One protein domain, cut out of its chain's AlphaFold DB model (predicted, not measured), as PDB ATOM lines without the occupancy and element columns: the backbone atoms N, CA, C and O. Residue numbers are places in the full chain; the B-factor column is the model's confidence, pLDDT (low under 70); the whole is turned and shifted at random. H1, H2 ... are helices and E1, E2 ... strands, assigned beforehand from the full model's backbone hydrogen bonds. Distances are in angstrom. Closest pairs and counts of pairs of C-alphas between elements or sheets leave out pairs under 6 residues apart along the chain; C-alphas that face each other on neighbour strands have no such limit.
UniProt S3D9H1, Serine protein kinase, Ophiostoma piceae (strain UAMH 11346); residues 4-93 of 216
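Overview. This is residues 4 to 93 of the 216 residues of the protein "Serine protein kinase" of Ophiostoma piceae (strain UAMH 11346) (UniProt S3D9H1). This is a loose, open model with three corners: the strand hairpin E1 and E2 makes an arm at one, the long helix H2 with short H1 makes another, and short H3 the third. Unnamed links run through the middle. The printed part has 90 residues, in the order E1, E2, H1, H2, H3; the sheet E1 - E2 is antiparallel and the class mixed. The radius of gyration of the C-alphas is 17.0 A, the spans 47 by 42 by 26 A.

Along the chain. E1, residues 4 to 9, begins at C-alpha 4 (66.778, 7.057, 16.135). E2 is residues 12 to 18, 19.1 A long; H1 is 26 to 33; H2 is 41 to 59, 26.4 A. H3, residues 85 to 92, ends at C-alpha 92 (78.950, -9.513, 32.111).

Arrangement. In the hairpin E1 and E2, N 7 and O 14 are 2.9 A apart, within hydrogen-bond range. H1 and H2 are only just apart, closest 8.4 A; H3 is apart from H1 and H2. In H1, H2 and H3 every O i to N i+4 pair is within hydrogen-bond range.

Size, cuts and confidence. The C-alphas farthest apart, Pro 10 and Ala 41, are 48.5 A apart. The printed part has no cut; H2 to H3 is a long link. No printed residue is under 70 in pLDDT.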
ATOM      1  N   ASN A   4      67.958   6.494  15.487       95.75
ATOM      2  CA  ASN A   4      66.778   7.057  16.135       95.75
ATOM      3  C   ASN A   4      65.511   6.660  15.397       95.75
ATOM      4  O   ASN A   4      65.466   6.625  14.171       95.75
ATOM      5  N   PHE A   5      64.462   6.429  16.169       95.31
ATOM      6  CA  PHE A   5      63.139   6.147  15.645       95.31
ATOM      7  C   PHE A   5      62.086   6.674  16.610       95.31
ATOM      8  O   PHE A   5      62.384   7.034  17.745       95.31
ATOM      9  N   THR A   6      60.841   6.695  16.157       96.50
ATOM     10  CA  THR A   6      59.717   7.164  16.959       96.50
ATOM     11  C   THR A   6      58.771   6.002  17.235       96.50
ATOM     12  O   THR A   6      58.406   5.259  16.320       96.50
ATOM     13  N   VAL A   7      58.347   5.854  18.489       91.31
ATOM     14  CA  VAL A   7      57.354   4.859  18.912       91.31
ATOM     15  C   VAL A   7      56.046   5.558  19.237       91.31
ATOM     16  O   VAL A   7      56.012   6.493  20.034       91.31
ATOM     17  N   VAL A   8      54.960   5.082  18.630       93.06
ATOM     18  CA  VAL A   8      53.600   5.528  18.942       93.06
ATOM     19  C   VAL A   8      52.964   4.508  19.877       93.06
ATOM     20  O   VAL A   8      52.818   3.342  19.513       93.06
ATOM     21  N   GLY A   9      52.594   4.949  21.076       85.12
ATOM     22  CA  GLY A   9      51.974   4.125  22.107       85.12
ATOM     23  C   GLY A   9      50.732   4.781  22.719       85.12
ATOM     24  O   GLY A   9      50.368   5.901  22.354       85.12
ATOM     25  N   PRO A  10      50.072   4.101  23.671       81.31
ATOM     26  CA  PRO A  10      48.885   4.631  24.346       81.31
ATOM     27  C   PRO A  10      49.156   5.945  25.102       81.31
ATOM     28  O   PRO A  10      48.252   6.764  25.229       81.31
ATOM     29  N   ASN A  11      50.407   6.179  25.521       82.88
ATOM     30  CA  ASN A  11      50.846   7.373  26.255       82.88
ATOM     31  C   ASN A  11      51.450   8.472  25.361       82.88
ATOM     32  O   ASN A  11      52.053   9.423  25.858       82.88
ATOM     33  N   GLY A  12      51.264   8.365  24.044       88.75
ATOM     34  CA  GLY A  12      51.712   9.351  23.070       88.75
ATOM     35  C   GLY A  12      52.856   8.862  22.190       88.75
ATOM     36  O   GLY A  12      53.046   7.667  21.961       88.75
ATOM     37  N   THR A  13      53.581   9.830  21.640       94.31
ATOM     38  CA  THR A  13      54.648   9.612  20.666       94.31
ATOM     39  C   THR A  13      55.987   9.893  21.332       94.31
ATOM     40  O   THR A  13      56.200  10.995  21.837       94.31
ATOM     41  N   HIS A  14      56.879   8.906  21.331       93.62
ATOM     42  CA  HIS A  14      58.170   8.969  22.009       93.62
ATOM     43  C   HIS A  14      59.310   8.876  20.998       93.62
ATOM     44  O   HIS A  14      59.359   7.932  20.209       93.62
ATOM     45  N   ASP A  15      60.241   9.828  21.051       95.62
ATOM     46  CA  ASP A  15      61.493   9.744  20.302       95.62
ATOM     47  C   ASP A  15      62.475   8.835  21.045       95.62
ATOM     48  O   ASP A  15      62.814   9.058  22.209       95.62
ATOM     49  N   CYS A  16      62.923   7.786  20.368       93.88
ATOM     50  CA  CYS A  16      63.827   6.782  20.897       93.88
ATOM     51  C   CYS A  16      65.217   6.972  20.291       93.88
ATOM     52  O   CYS A  16      65.388   6.967  19.071       93.88
ATOM     53  N   LEU A  17      66.221   7.109  21.157       93.19
ATOM     54  CA  LEU A  17      67.623   7.217  20.765       93.19
ATOM     55  C   LEU A  17      68.313   5.875  21.000       93.19
ATOM     56  O   LEU A  17      68.298   5.357  22.114       93.19
ATOM     57  N   VAL A  18      68.959   5.337  19.968       89.69
ATOM     58  CA  VAL A  18      69.804   4.148  20.102       89.69
ATOM     59  C   VAL A  18      71.243   4.612  20.285       89.69
ATOM     60  O   VAL A  18      71.843   5.238  19.404       89.69
ATOM     61  N   LEU A  19      71.794   4.334  21.461       88.50
ATOM     62  CA  LEU A  19      73.152   4.698  21.862       88.50
ATOM     63  C   LEU A  19      74.004   3.439  22.037       88.50
ATOM     64  O   LEU A  19      73.491   2.322  22.035       88.50
ATOM     65  N   GLU A  20      75.315   3.623  22.150       86.44
ATOM     66  CA  GLU A  20      76.200   2.519  22.513       86.44
ATOM     67  C   GLU A  20      75.905   2.039  23.939       86.44
ATOM     68  O   GLU A  20      75.583   2.841  24.818       86.44
ATOM     69  N   LEU A  21      76.014   0.727  24.165       83.25
ATOM     70  CA  LEU A  21      75.885   0.174  25.505       83.25
ATOM     71  C   LEU A  21      77.144   0.514  26.311       83.25
ATOM     72  O   LEU A  21      78.260   0.148  25.939       83.25
ATOM     73  N   VAL A  22      76.941   1.209  27.424       87.88
ATOM     74  CA  VAL A  22      77.981   1.579  28.385       87.88
ATOM     75  C   VAL A  22      77.752   0.863  29.710       87.88
ATOM     76  O   VAL A  22      76.686   0.307  29.968       87.88
ATOM     77  N   GLY A  23      78.787   0.840  30.539       87.56
ATOM     78  CA  GLY A  23      78.725   0.302  31.887       87.56
ATOM     79  C   GLY A  23      78.076   1.260  32.885       87.56
ATOM     80  O   GLY A  23      77.534   2.299  32.500       87.56
ATOM     81  N   PRO A  24      78.164   0.920  34.182       90.00
ATOM     82  CA  PRO A  24      77.607   1.734  35.253       90.00
ATOM     83  C   PRO A  24      78.178   3.153  35.263       90.00
ATOM     84  O   PRO A  24      79.281   3.416  34.757       90.00
ATOM     85  N   SER A  25      77.439   4.066  35.887       94.38
ATOM     86  CA  SER A  25      77.940   5.407  36.137       94.38
ATOM     87  C   SER A  25      79.072   5.392  37.168       94.38
ATOM     88  O   SER A  25      79.243   4.449  37.947       94.38
ATOM     89  N   VAL A  26      79.862   6.465  37.210       94.38
ATOM     90  CA  VAL A  26      80.902   6.628  38.233       94.38
ATOM     91  C   VAL A  26      80.295   6.604  39.638       94.38
ATOM     92  O   VAL A  26      80.924   6.080  40.554       94.38
ATOM     93  N   ALA A  27      79.082   7.141  39.810       93.31
ATOM     94  CA  ALA A  27      78.360   7.070  41.078       93.31
ATOM     95  C   ALA A  27      78.037   5.622  41.472       93.31
ATOM     96  O   ALA A  27      78.399   5.218  42.575       93.31
ATOM     97  N   ASP A  28      77.490   4.822  40.553       92.12
ATOM     98  CA  ASP A  28      77.134   3.422  40.828       92.12
ATOM     99  C   ASP A  28      78.355   2.603  41.269       92.12
ATOM    100  O   ASP A  28      78.278   1.790  42.191       92.12
ATOM    101  N   VAL A  29      79.515   2.840  40.643       90.31
ATOM    102  CA  VAL A  29      80.777   2.174  41.014       90.31
ATOM    103  C   VAL A  29      81.267   2.598  42.393       90.31
ATOM    104  O   VAL A  29      81.814   1.779  43.134       90.31
ATOM    105  N   VAL A  30      81.103   3.871  42.746       91.69
ATOM    106  CA  VAL A  30      81.454   4.356  44.079       91.69
ATOM    107  C   VAL A  30      80.577   3.684  45.131       91.69
ATOM    108  O   VAL A  30      81.121   3.087  46.056       91.69
ATOM    109  N   GLU A  31      79.262   3.718  44.939       90.94
ATOM    110  CA  GLU A  31      78.270   3.177  45.875       90.94
ATOM    111  C   GLU A  31      78.385   1.651  46.025       90.94
ATOM    112  O   GLU A  31      78.274   1.119  47.128       90.94
ATOM    113  N   SER A  32      78.667   0.934  44.934       86.94
ATOM    114  CA  SER A  32      78.660  -0.537  44.930       86.94
ATOM    115  C   SER A  32      80.010  -1.176  45.264       86.94
ATOM    116  O   SER A  32      80.059  -2.330  45.697       86.94
ATOM    117  N   HIS A  33      81.128  -0.484  45.016       85.94
ATOM    118  CA  HIS A  33      82.452  -1.122  45.012       85.94
ATOM    119  C   HIS A  33      83.543  -0.375  45.778       85.94
ATOM    120  O   HIS A  33      84.617  -0.945  46.003       85.94
ATOM    121  N   CYS A  34      83.322   0.875  46.187       86.38
ATOM    122  CA  CYS A  34      84.352   1.659  46.861       86.38
ATOM    123  C   CYS A  34      84.131   1.705  48.374       86.38
ATOM    124  O   CYS A  34      83.028   1.910  48.861       86.38
ATOM    125  N   ARG A  35      85.215   1.553  49.144       81.38
ATOM    126  CA  ARG A  35      85.173   1.808  50.590       81.38
ATOM    127  C   ARG A  35      85.056   3.313  50.839       81.38
ATOM    128  O   ARG A  35      85.717   4.095  50.157       81.38
ATOM    129  N   ASP A  36      84.275   3.688  51.845       86.75
ATOM    130  CA  ASP A  36      84.057   5.077  52.271       86.75
ATOM    131  C   ASP A  36      83.496   6.002  51.171       86.75
ATOM    132  O   ASP A  36      83.864   7.181  51.136       86.75
ATOM    133  N   ASP A  37      82.690   5.471  50.245       86.75
ATOM    134  CA  ASP A  37      82.008   6.226  49.180       86.75
ATOM    135  C   ASP A  37      82.948   7.106  48.336       86.75
ATOM    136  O   ASP A  37      82.599   8.202  47.884       86.75
ATOM    137  N   ARG A  38      84.190   6.649  48.124       87.50
ATOM    138  CA  ARG A  38      85.211   7.402  47.382       87.50
ATOM    139  C   ARG A  38      86.026   6.525  46.453       87.50
ATOM    140  O   ARG A  38      86.581   5.505  46.853       87.50
ATOM    141  N   LEU A  39      86.213   7.007  45.226       90.62
ATOM    142  CA  LEU A  39      87.149   6.395  44.291       90.62
ATOM    143  C   LEU A  39      88.585   6.399  44.848       90.62
ATOM    144  O   LEU A  39      89.039   7.411  45.397       90.62
ATOM    145  N   PRO A  40      89.361   5.330  44.602       92.19
ATOM    146  CA  PRO A  40      90.810   5.352  44.742       92.19
ATOM    147  C   PRO A  40      91.437   6.543  44.005       92.19
ATOM    148  O   PRO A  40      91.029   6.897  42.897       92.19
ATOM    149  N   ALA A  41      92.472   7.147  44.594       93.19
ATOM    150  CA  ALA A  41      93.056   8.398  44.099       93.19
ATOM    151  C   ALA A  41      93.531   8.336  42.634       93.19
ATOM    152  O   ALA A  41      93.464   9.329  41.912       93.19
ATOM    153  N   ASN A  42      94.019   7.181  42.182       92.56
ATOM    154  CA  ASN A  42      94.407   6.954  40.790       92.56
ATOM    155  C   ASN A  42      93.198   6.974  39.840       92.56
ATOM    156  O   ASN A  42      93.285   7.592  38.783       92.56
ATOM    157  N   LEU A  43      92.079   6.355  40.226       92.19
ATOM    158  CA  LEU A  43      90.852   6.355  39.428       92.19
ATOM    159  C   LEU A  43      90.201   7.736  39.416       92.19
ATOM    160  O   LEU A  43      89.844   8.222  38.351       92.19
ATOM    161  N   ALA A  44      90.139   8.420  40.563       93.50
ATOM    162  CA  ALA A  44      89.639   9.794  40.633       93.50
ATOM    163  C   ALA A  44      90.403  10.740  39.689       93.50
ATOM    164  O   ALA A  44      89.788  11.519  38.964       93.50
ATOM    165  N   LYS A  45      91.739  10.636  39.642       94.31
ATOM    166  CA  LYS A  45      92.562  11.405  38.693       94.31
ATOM    167  C   LYS A  45      92.263  11.048  37.239       94.31
ATOM    168  O   LYS A  45      92.224  11.947  36.405       94.31
ATOM    169  N   LEU A  46      92.068   9.765  36.939       95.12
ATOM    170  CA  LEU A  46      91.764   9.297  35.588       95.12
ATOM    171  C   LEU A  46      90.408   9.821  35.101       95.12
ATOM    172  O   LEU A  46      90.343  10.390  34.015       95.12
ATOM    173  N   PHE A  47      89.357   9.690  35.916       94.56
ATOM    174  CA  PHE A  47      88.036  10.222  35.585       94.56
ATOM    175  C   PHE A  47      88.074  11.736  35.432       94.56
ATOM    176  O   PHE A  47      87.614  12.238  34.416       94.56
ATOM    177  N   ALA A  48      88.703  12.462  36.362       94.69
ATOM    178  CA  ALA A  48      88.842  13.911  36.242       94.69
ATOM    179  C   ALA A  48      89.530  14.312  34.928       94.69
ATOM    180  O   ALA A  48      89.065  15.218  34.243       94.69
ATOM    181  N   TYR A  49      90.601  13.613  34.543       97.06
ATOM    182  CA  TYR A  49      91.292  13.870  33.282       97.06
ATOM    183  C   TYR A  49      90.383  13.641  32.064       97.06
ATOM    184  O   TYR A  49      90.261  14.532  31.228       97.06
ATOM    185  N   GLN A  50      89.704  12.495  31.979       96.88
ATOM    186  CA  GLN A  50      88.825  12.170  30.847       96.88
ATOM    187  C   GLN A  50      87.589  13.076  30.784       96.88
ATOM    188  O   GLN A  50      87.224  13.545  29.708       96.88
ATOM    189  N   THR A  51      86.982  13.398  31.930       96.88
ATOM    190  CA  THR A  51      85.886  14.372  32.013       96.88
ATOM    191  C   THR A  51      86.331  15.734  31.490       96.88
ATOM    192  O   THR A  51      85.596  16.363  30.732       96.88
ATOM    193  N   MET A  52      87.545  16.179  31.831       96.75
ATOM    194  CA  MET A  52      88.090  17.432  31.307       96.75
ATOM    195  C   MET A  52      88.341  17.376  29.799       96.75
ATOM    196  O   MET A  52      88.091  18.370  29.130       96.75
ATOM    197  N   GLN A  53      88.765  16.236  29.243       98.00
ATOM    198  CA  GLN A  53      88.870  16.074  27.787       98.00
ATOM    199  C   GLN A  53      87.501  16.185  27.101       98.00
ATOM    200  O   GLN A  53      87.378  16.862  26.083       98.00
ATOM    201  N   GLY A  54      86.463  15.561  27.670       95.25
ATOM    202  CA  GLY A  54      85.095  15.675  27.160       95.25
ATOM    203  C   GLY A  54      84.562  17.107  27.232       95.25
ATOM    204  O   GLY A  54      83.971  17.597  26.275       95.25
ATOM    205  N   LEU A  55      84.819  17.810  28.338       96.12
ATOM    206  CA  LEU A  55      84.438  19.214  28.493       96.12
ATOM    207  C   LEU A  55      85.183  20.147  27.543       96.12
ATOM    208  O   LEU A  55      84.557  21.042  26.989       96.12
ATOM    209  N   ASP A  56      86.487  19.949  27.345       97.88
ATOM    210  CA  ASP A  56      87.282  20.719  26.382       97.88
ATOM    211  C   ASP A  56      86.734  20.537  24.961       97.88
ATOM    212  O   ASP A  56      86.505  21.509  24.239       97.88
ATOM    213  N   PHE A  57      86.392  19.295  24.599       97.94
ATOM    214  CA  PHE A  57      85.726  19.000  23.337       97.94
ATOM    215  C   PHE A  57      84.381  19.729  23.209       97.94
ATOM    216  O   PHE A  57      84.158  20.403  22.204       97.94
ATOM    217  N   LEU A  58      83.500  19.659  24.212       97.12
ATOM    218  CA  LEU A  58      82.210  20.364  24.186       97.12
ATOM    219  C   LEU A  58      82.386  21.886  24.094       97.12
ATOM    220  O   LEU A  58      81.739  22.534  23.272       97.12
ATOM    221  N   ALA A  59      83.305  22.447  24.883       96.38
ATOM    222  CA  ALA A  59      83.604  23.873  24.892       96.38
ATOM    223  C   ALA A  59      84.136  24.354  23.535       96.38
ATOM    224  O   ALA A  59      83.743  25.423  23.077       96.38
ATOM    225  N   SER A  60      84.960  23.551  22.851       98.12
ATOM    226  CA  SER A  60      85.441  23.864  21.495       98.12
ATOM    227  C   SER A  60      84.333  23.909  20.430       98.12
ATOM    228  O   SER A  60      84.567  24.410  19.332       98.12
ATOM    229  N   HIS A  61      83.134  23.419  20.761       97.81
ATOM    230  CA  HIS A  61      81.934  23.461  19.924       97.81
ATOM    231  C   HIS A  61      80.858  24.411  20.478       97.81
ATOM    232  O   HIS A  61      79.706  24.322  20.061       97.81
ATOM    233  N   ASP A  62      81.209  25.295  21.421       97.12
ATOM    234  CA  ASP A  62      80.289  26.228  22.087       97.12
ATOM    235  C   ASP A  62      79.115  25.534  22.813       97.12
ATOM    236  O   ASP A  62      78.029  26.098  22.973       97.12
ATOM    237  N   ILE A  63      79.325  24.300  23.285       97.12
ATOM    238  CA  ILE A  63      78.324  23.512  24.013       97.12
ATOM    239  C   ILE A  63      78.668  23.484  25.504       97.12
ATOM    240  O   ILE A  63      79.740  23.042  25.914       97.12
ATOM    241  N   GLY A  64      77.713  23.894  26.342       94.44
ATOM    242  CA  GLY A  64      77.736  23.627  27.780       94.44
ATOM    243  C   GLY A  64      76.877  22.407  28.113       94.44
ATOM    244  O   GLY A  64      75.710  22.375  27.742       94.44
ATOM    245  N   HIS A  65      77.419  21.425  28.842       95.06
ATOM    246  CA  HIS A  65      76.659  20.224  29.231       95.06
ATOM    247  C   HIS A  65      75.446  20.549  30.124       95.06
ATOM    248  O   HIS A  65      74.415  19.893  30.031       95.06
ATOM    249  N   GLY A  66      75.569  21.529  31.026       93.56
ATOM    250  CA  GLY A  66      74.466  22.010  31.874       93.56
ATOM    251  C   GLY A  66      74.093  21.141  33.084       93.56
ATOM    252  O   GLY A  66      73.394  21.636  33.960       93.56
ATOM    253  N   ASP A  67      74.590  19.903  33.174       95.88
ATOM    254  CA  ASP A  67      74.273  18.958  34.260       95.88
ATOM    255  C   ASP A  67      75.393  17.918  34.458       95.88
ATOM    256  O   ASP A  67      75.219  16.708  34.327       95.88
ATOM    257  N   LEU A  68      76.621  18.394  34.664       93.38
ATOM    258  CA  LEU A  68      77.768  17.505  34.807       93.38
ATOM    259  C   LEU A  68      77.895  16.995  36.247       93.38
ATOM    260  O   LEU A  68      78.238  17.753  37.154       93.38
ATOM    261  N   HIS A  69      77.721  15.690  36.441       93.50
ATOM    262  CA  HIS A  69      77.946  15.016  37.720       93.50
ATOM    263  C   HIS A  69      78.299  13.534  37.522       93.50
ATOM    264  O   HIS A  69      78.149  12.990  36.432       93.50
ATOM    265  N   THR A  70      78.723  12.840  38.581       92.94
ATOM    266  CA  THR A  70      79.198  11.442  38.518       92.94
ATOM    267  C   THR A  70      78.169  10.440  37.984       92.94
ATOM    268  O   THR A  70      78.567   9.475  37.342       92.94
ATOM    269  N   ARG A  71      76.862  10.681  38.171       93.44
ATOM    270  CA  ARG A  71      75.788   9.876  37.547       93.44
ATOM    271  C   ARG A  71      75.645  10.068  36.024       93.44
ATOM    272  O   ARG A  71      75.108   9.194  35.365       93.44
ATOM    273  N   ASN A  72      76.178  11.160  35.467       95.81
ATOM    274  CA  ASN A  72      76.182  11.453  34.025       95.81
ATOM    275  C   ASN A  72      77.550  11.132  33.388       95.81
ATOM    276  O   ASN A  72      77.835  11.535  32.264       95.81
ATOM    277  N   LEU A  73      78.414  10.409  34.109       95.12
ATOM    278  CA  LEU A  73      79.678   9.878  33.608       95.12
ATOM    279  C   LEU A  73      79.590   8.355  33.637       95.12
ATOM    280  O   LEU A  73      79.570   7.773  34.718       95.12
ATOM    281  N   ALA A  74      79.541   7.716  32.471       93.31
ATOM    282  CA  ALA A  74      79.470   6.262  32.352       93.31
ATOM    283  C   ALA A  74      80.831   5.658  31.992       93.31
ATOM    284  O   ALA A  74      81.638   6.272  31.288       93.31
ATOM    285  N   ILE A  75      81.090   4.438  32.465       91.44
ATOM    286  CA  ILE A  75      82.304   3.699  32.113       91.44
ATOM    287  C   ILE A  75      82.099   3.015  30.764       91.44
ATOM    288  O   ILE A  75      81.201   2.194  30.606       91.44
ATOM    289  N   ALA A  76      82.963   3.305  29.793       89.81
ATOM    290  CA  ALA A  76      82.942   2.598  28.519       89.81
ATOM    291  C   ALA A  76      83.306   1.117  28.714       89.81
ATOM    292  O   ALA A  76      84.311   0.803  29.361       89.81
ATOM    293  N   ILE A  77      82.525   0.209  28.119       84.19
ATOM    294  CA  ILE A  77      82.873  -1.213  28.058       84.19
ATOM    295  C   ILE A  77      83.303  -1.536  26.622       84.19
ATOM    296  O   ILE A  77      82.455  -1.702  25.746       84.19
ATOM    297  N   PRO A  78      84.618  -1.600  26.351       81.12
ATOM    298  CA  PRO A  78      85.108  -1.796  24.997       81.12
ATOM    299  C   PRO A  78      84.731  -3.177  24.463       81.12
ATOM    300  O   PRO A  78      84.695  -4.168  25.208       81.12
ATOM    301  N   ASP A  79      84.500  -3.218  23.152       80.50
ATOM    302  CA  ASP A  79      84.254  -4.431  22.370       80.50
ATOM    303  C   ASP A  79      82.996  -5.200  22.781       80.50
ATOM    304  O   ASP A  79      82.930  -6.408  22.613       80.50
ATOM    305  N   LEU A  80      81.992  -4.530  23.353       75.62
ATOM    306  CA  LEU A  80      80.751  -5.206  23.730       75.62
ATOM    307  C   LEU A  80      79.907  -5.590  22.505       75.62
ATOM    308  O   LEU A  80      79.359  -6.683  22.439       75.62
ATOM    309  N   ASN A  81      79.860  -4.702  21.508       74.00
ATOM    310  CA  ASN A  81      79.065  -4.872  20.286       74.00
ATOM    311  C   ASN A  81      79.612  -5.959  19.343       74.00
ATOM    312  O   ASN A  81      78.960  -6.295  18.358       74.00
ATOM    313  N   SER A  82      80.826  -6.458  19.593       80.94
ATOM    314  CA  SER A  82      81.461  -7.522  18.811       80.94
ATOM    315  C   SER A  82      81.329  -8.904  19.453       80.94
ATOM    316  O   SER A  82      81.763  -9.880  18.841       80.94
ATOM    317  N   LEU A  83      80.748  -9.000  20.654       80.75
ATOM    318  CA  LEU A  83      80.505 -10.273  21.326       80.75
ATOM    319  C   LEU A  83      79.237 -10.926  20.783       80.75
ATOM    320  O   LEU A  83      78.242 -10.250  20.515       80.75
ATOM    321  N   ASP A  84      79.261 -12.251  20.663       85.38
ATOM    322  CA  ASP A  84      78.021 -13.007  20.547       85.38
ATOM    323  C   ASP A  84      77.308 -13.084  21.911       85.38
ATOM    324  O   ASP A  84      77.856 -12.706  22.949       85.38
ATOM    325  N   GLU A  85      76.057 -13.547  21.920       79.81
ATOM    326  CA  GLU A  85      75.248 -13.611  23.144       79.81
ATOM    327  C   GLU A  85      75.927 -14.427  24.253       79.81
ATOM    328  O   GLU A  85      75.840 -14.083  25.432       79.81
ATOM    329  N   LYS A  86      76.635 -15.498  23.891       83.62
ATOM    330  CA  LYS A  86      77.294 -16.358  24.866       83.62
ATOM    331  C   LYS A  86      78.481 -15.636  25.499       83.62
ATOM    332  O   LYS A  86      78.555 -15.571  26.724       83.62
ATOM    333  N   ASP A  87      79.367 -15.069  24.687       84.44
ATOM    334  CA  ASP A  87      80.545 -14.339  25.156       84.44
ATOM    335  C   ASP A  87      80.146 -13.080  25.944       84.44
ATOM    336  O   ASP A  87      80.801 -12.712  26.922       84.44
ATOM    337  N   PHE A  88      79.033 -12.443  25.569       80.62
ATOM    338  CA  PHE A  88      78.430 -11.339  26.313       80.62
ATOM    339  C   PHE A  88      78.034 -11.764  27.733       80.62
ATOM    340  O   PHE A  88      78.425 -11.112  28.706       80.62
ATOM    341  N   LEU A  89      77.297 -12.873  27.866       79.38
ATOM    342  CA  LEU A  89      76.856 -13.403  29.160       79.38
ATOM    343  C   LEU A  89      78.023 -13.934  29.998       79.38
ATOM    344  O   LEU A  89      78.020 -13.772  31.217       79.38
ATOM    345  N   ASP A  90      79.032 -14.537  29.370       81.38
ATOM    346  CA  ASP A  90      80.240 -14.992  30.061       81.38
ATOM    347  C   ASP A  90      81.048 -13.799  30.610       81.38
ATOM    348  O   ASP A  90      81.650 -13.899  31.682       81.38
ATOM    349  N   ARG A  91      81.033 -12.648  29.918       80.06
ATOM    350  CA  ARG A  91      81.768 -11.438  30.320       80.06
ATOM    351  C   ARG A  91      81.044 -10.590  31.364       80.06
ATOM    352  O   ARG A  91      81.697 -10.099  32.283       80.06
ATOM    353  N   LEU A  92      79.740 -10.368  31.210       79.50
ATOM    354  CA  LEU A  92      78.950  -9.513  32.111       79.50
ATOM    355  C   LEU A  92      78.224 -10.293  33.211       79.50
ATOM    356  O   LEU A  92      77.693  -9.697  34.146       79.50
ATOM    357  N   GLY A  93      78.228 -11.620  33.121       72.38
ATOM    358  CA  GLY A  93      77.371 -12.472  33.923       72.38
ATOM    359  C   GLY A  93      75.980 -12.592  33.308       72.38
ATOM    360  O   GLY A  93      75.550 -11.801  32.465       72.38
TER     361      GLY A  93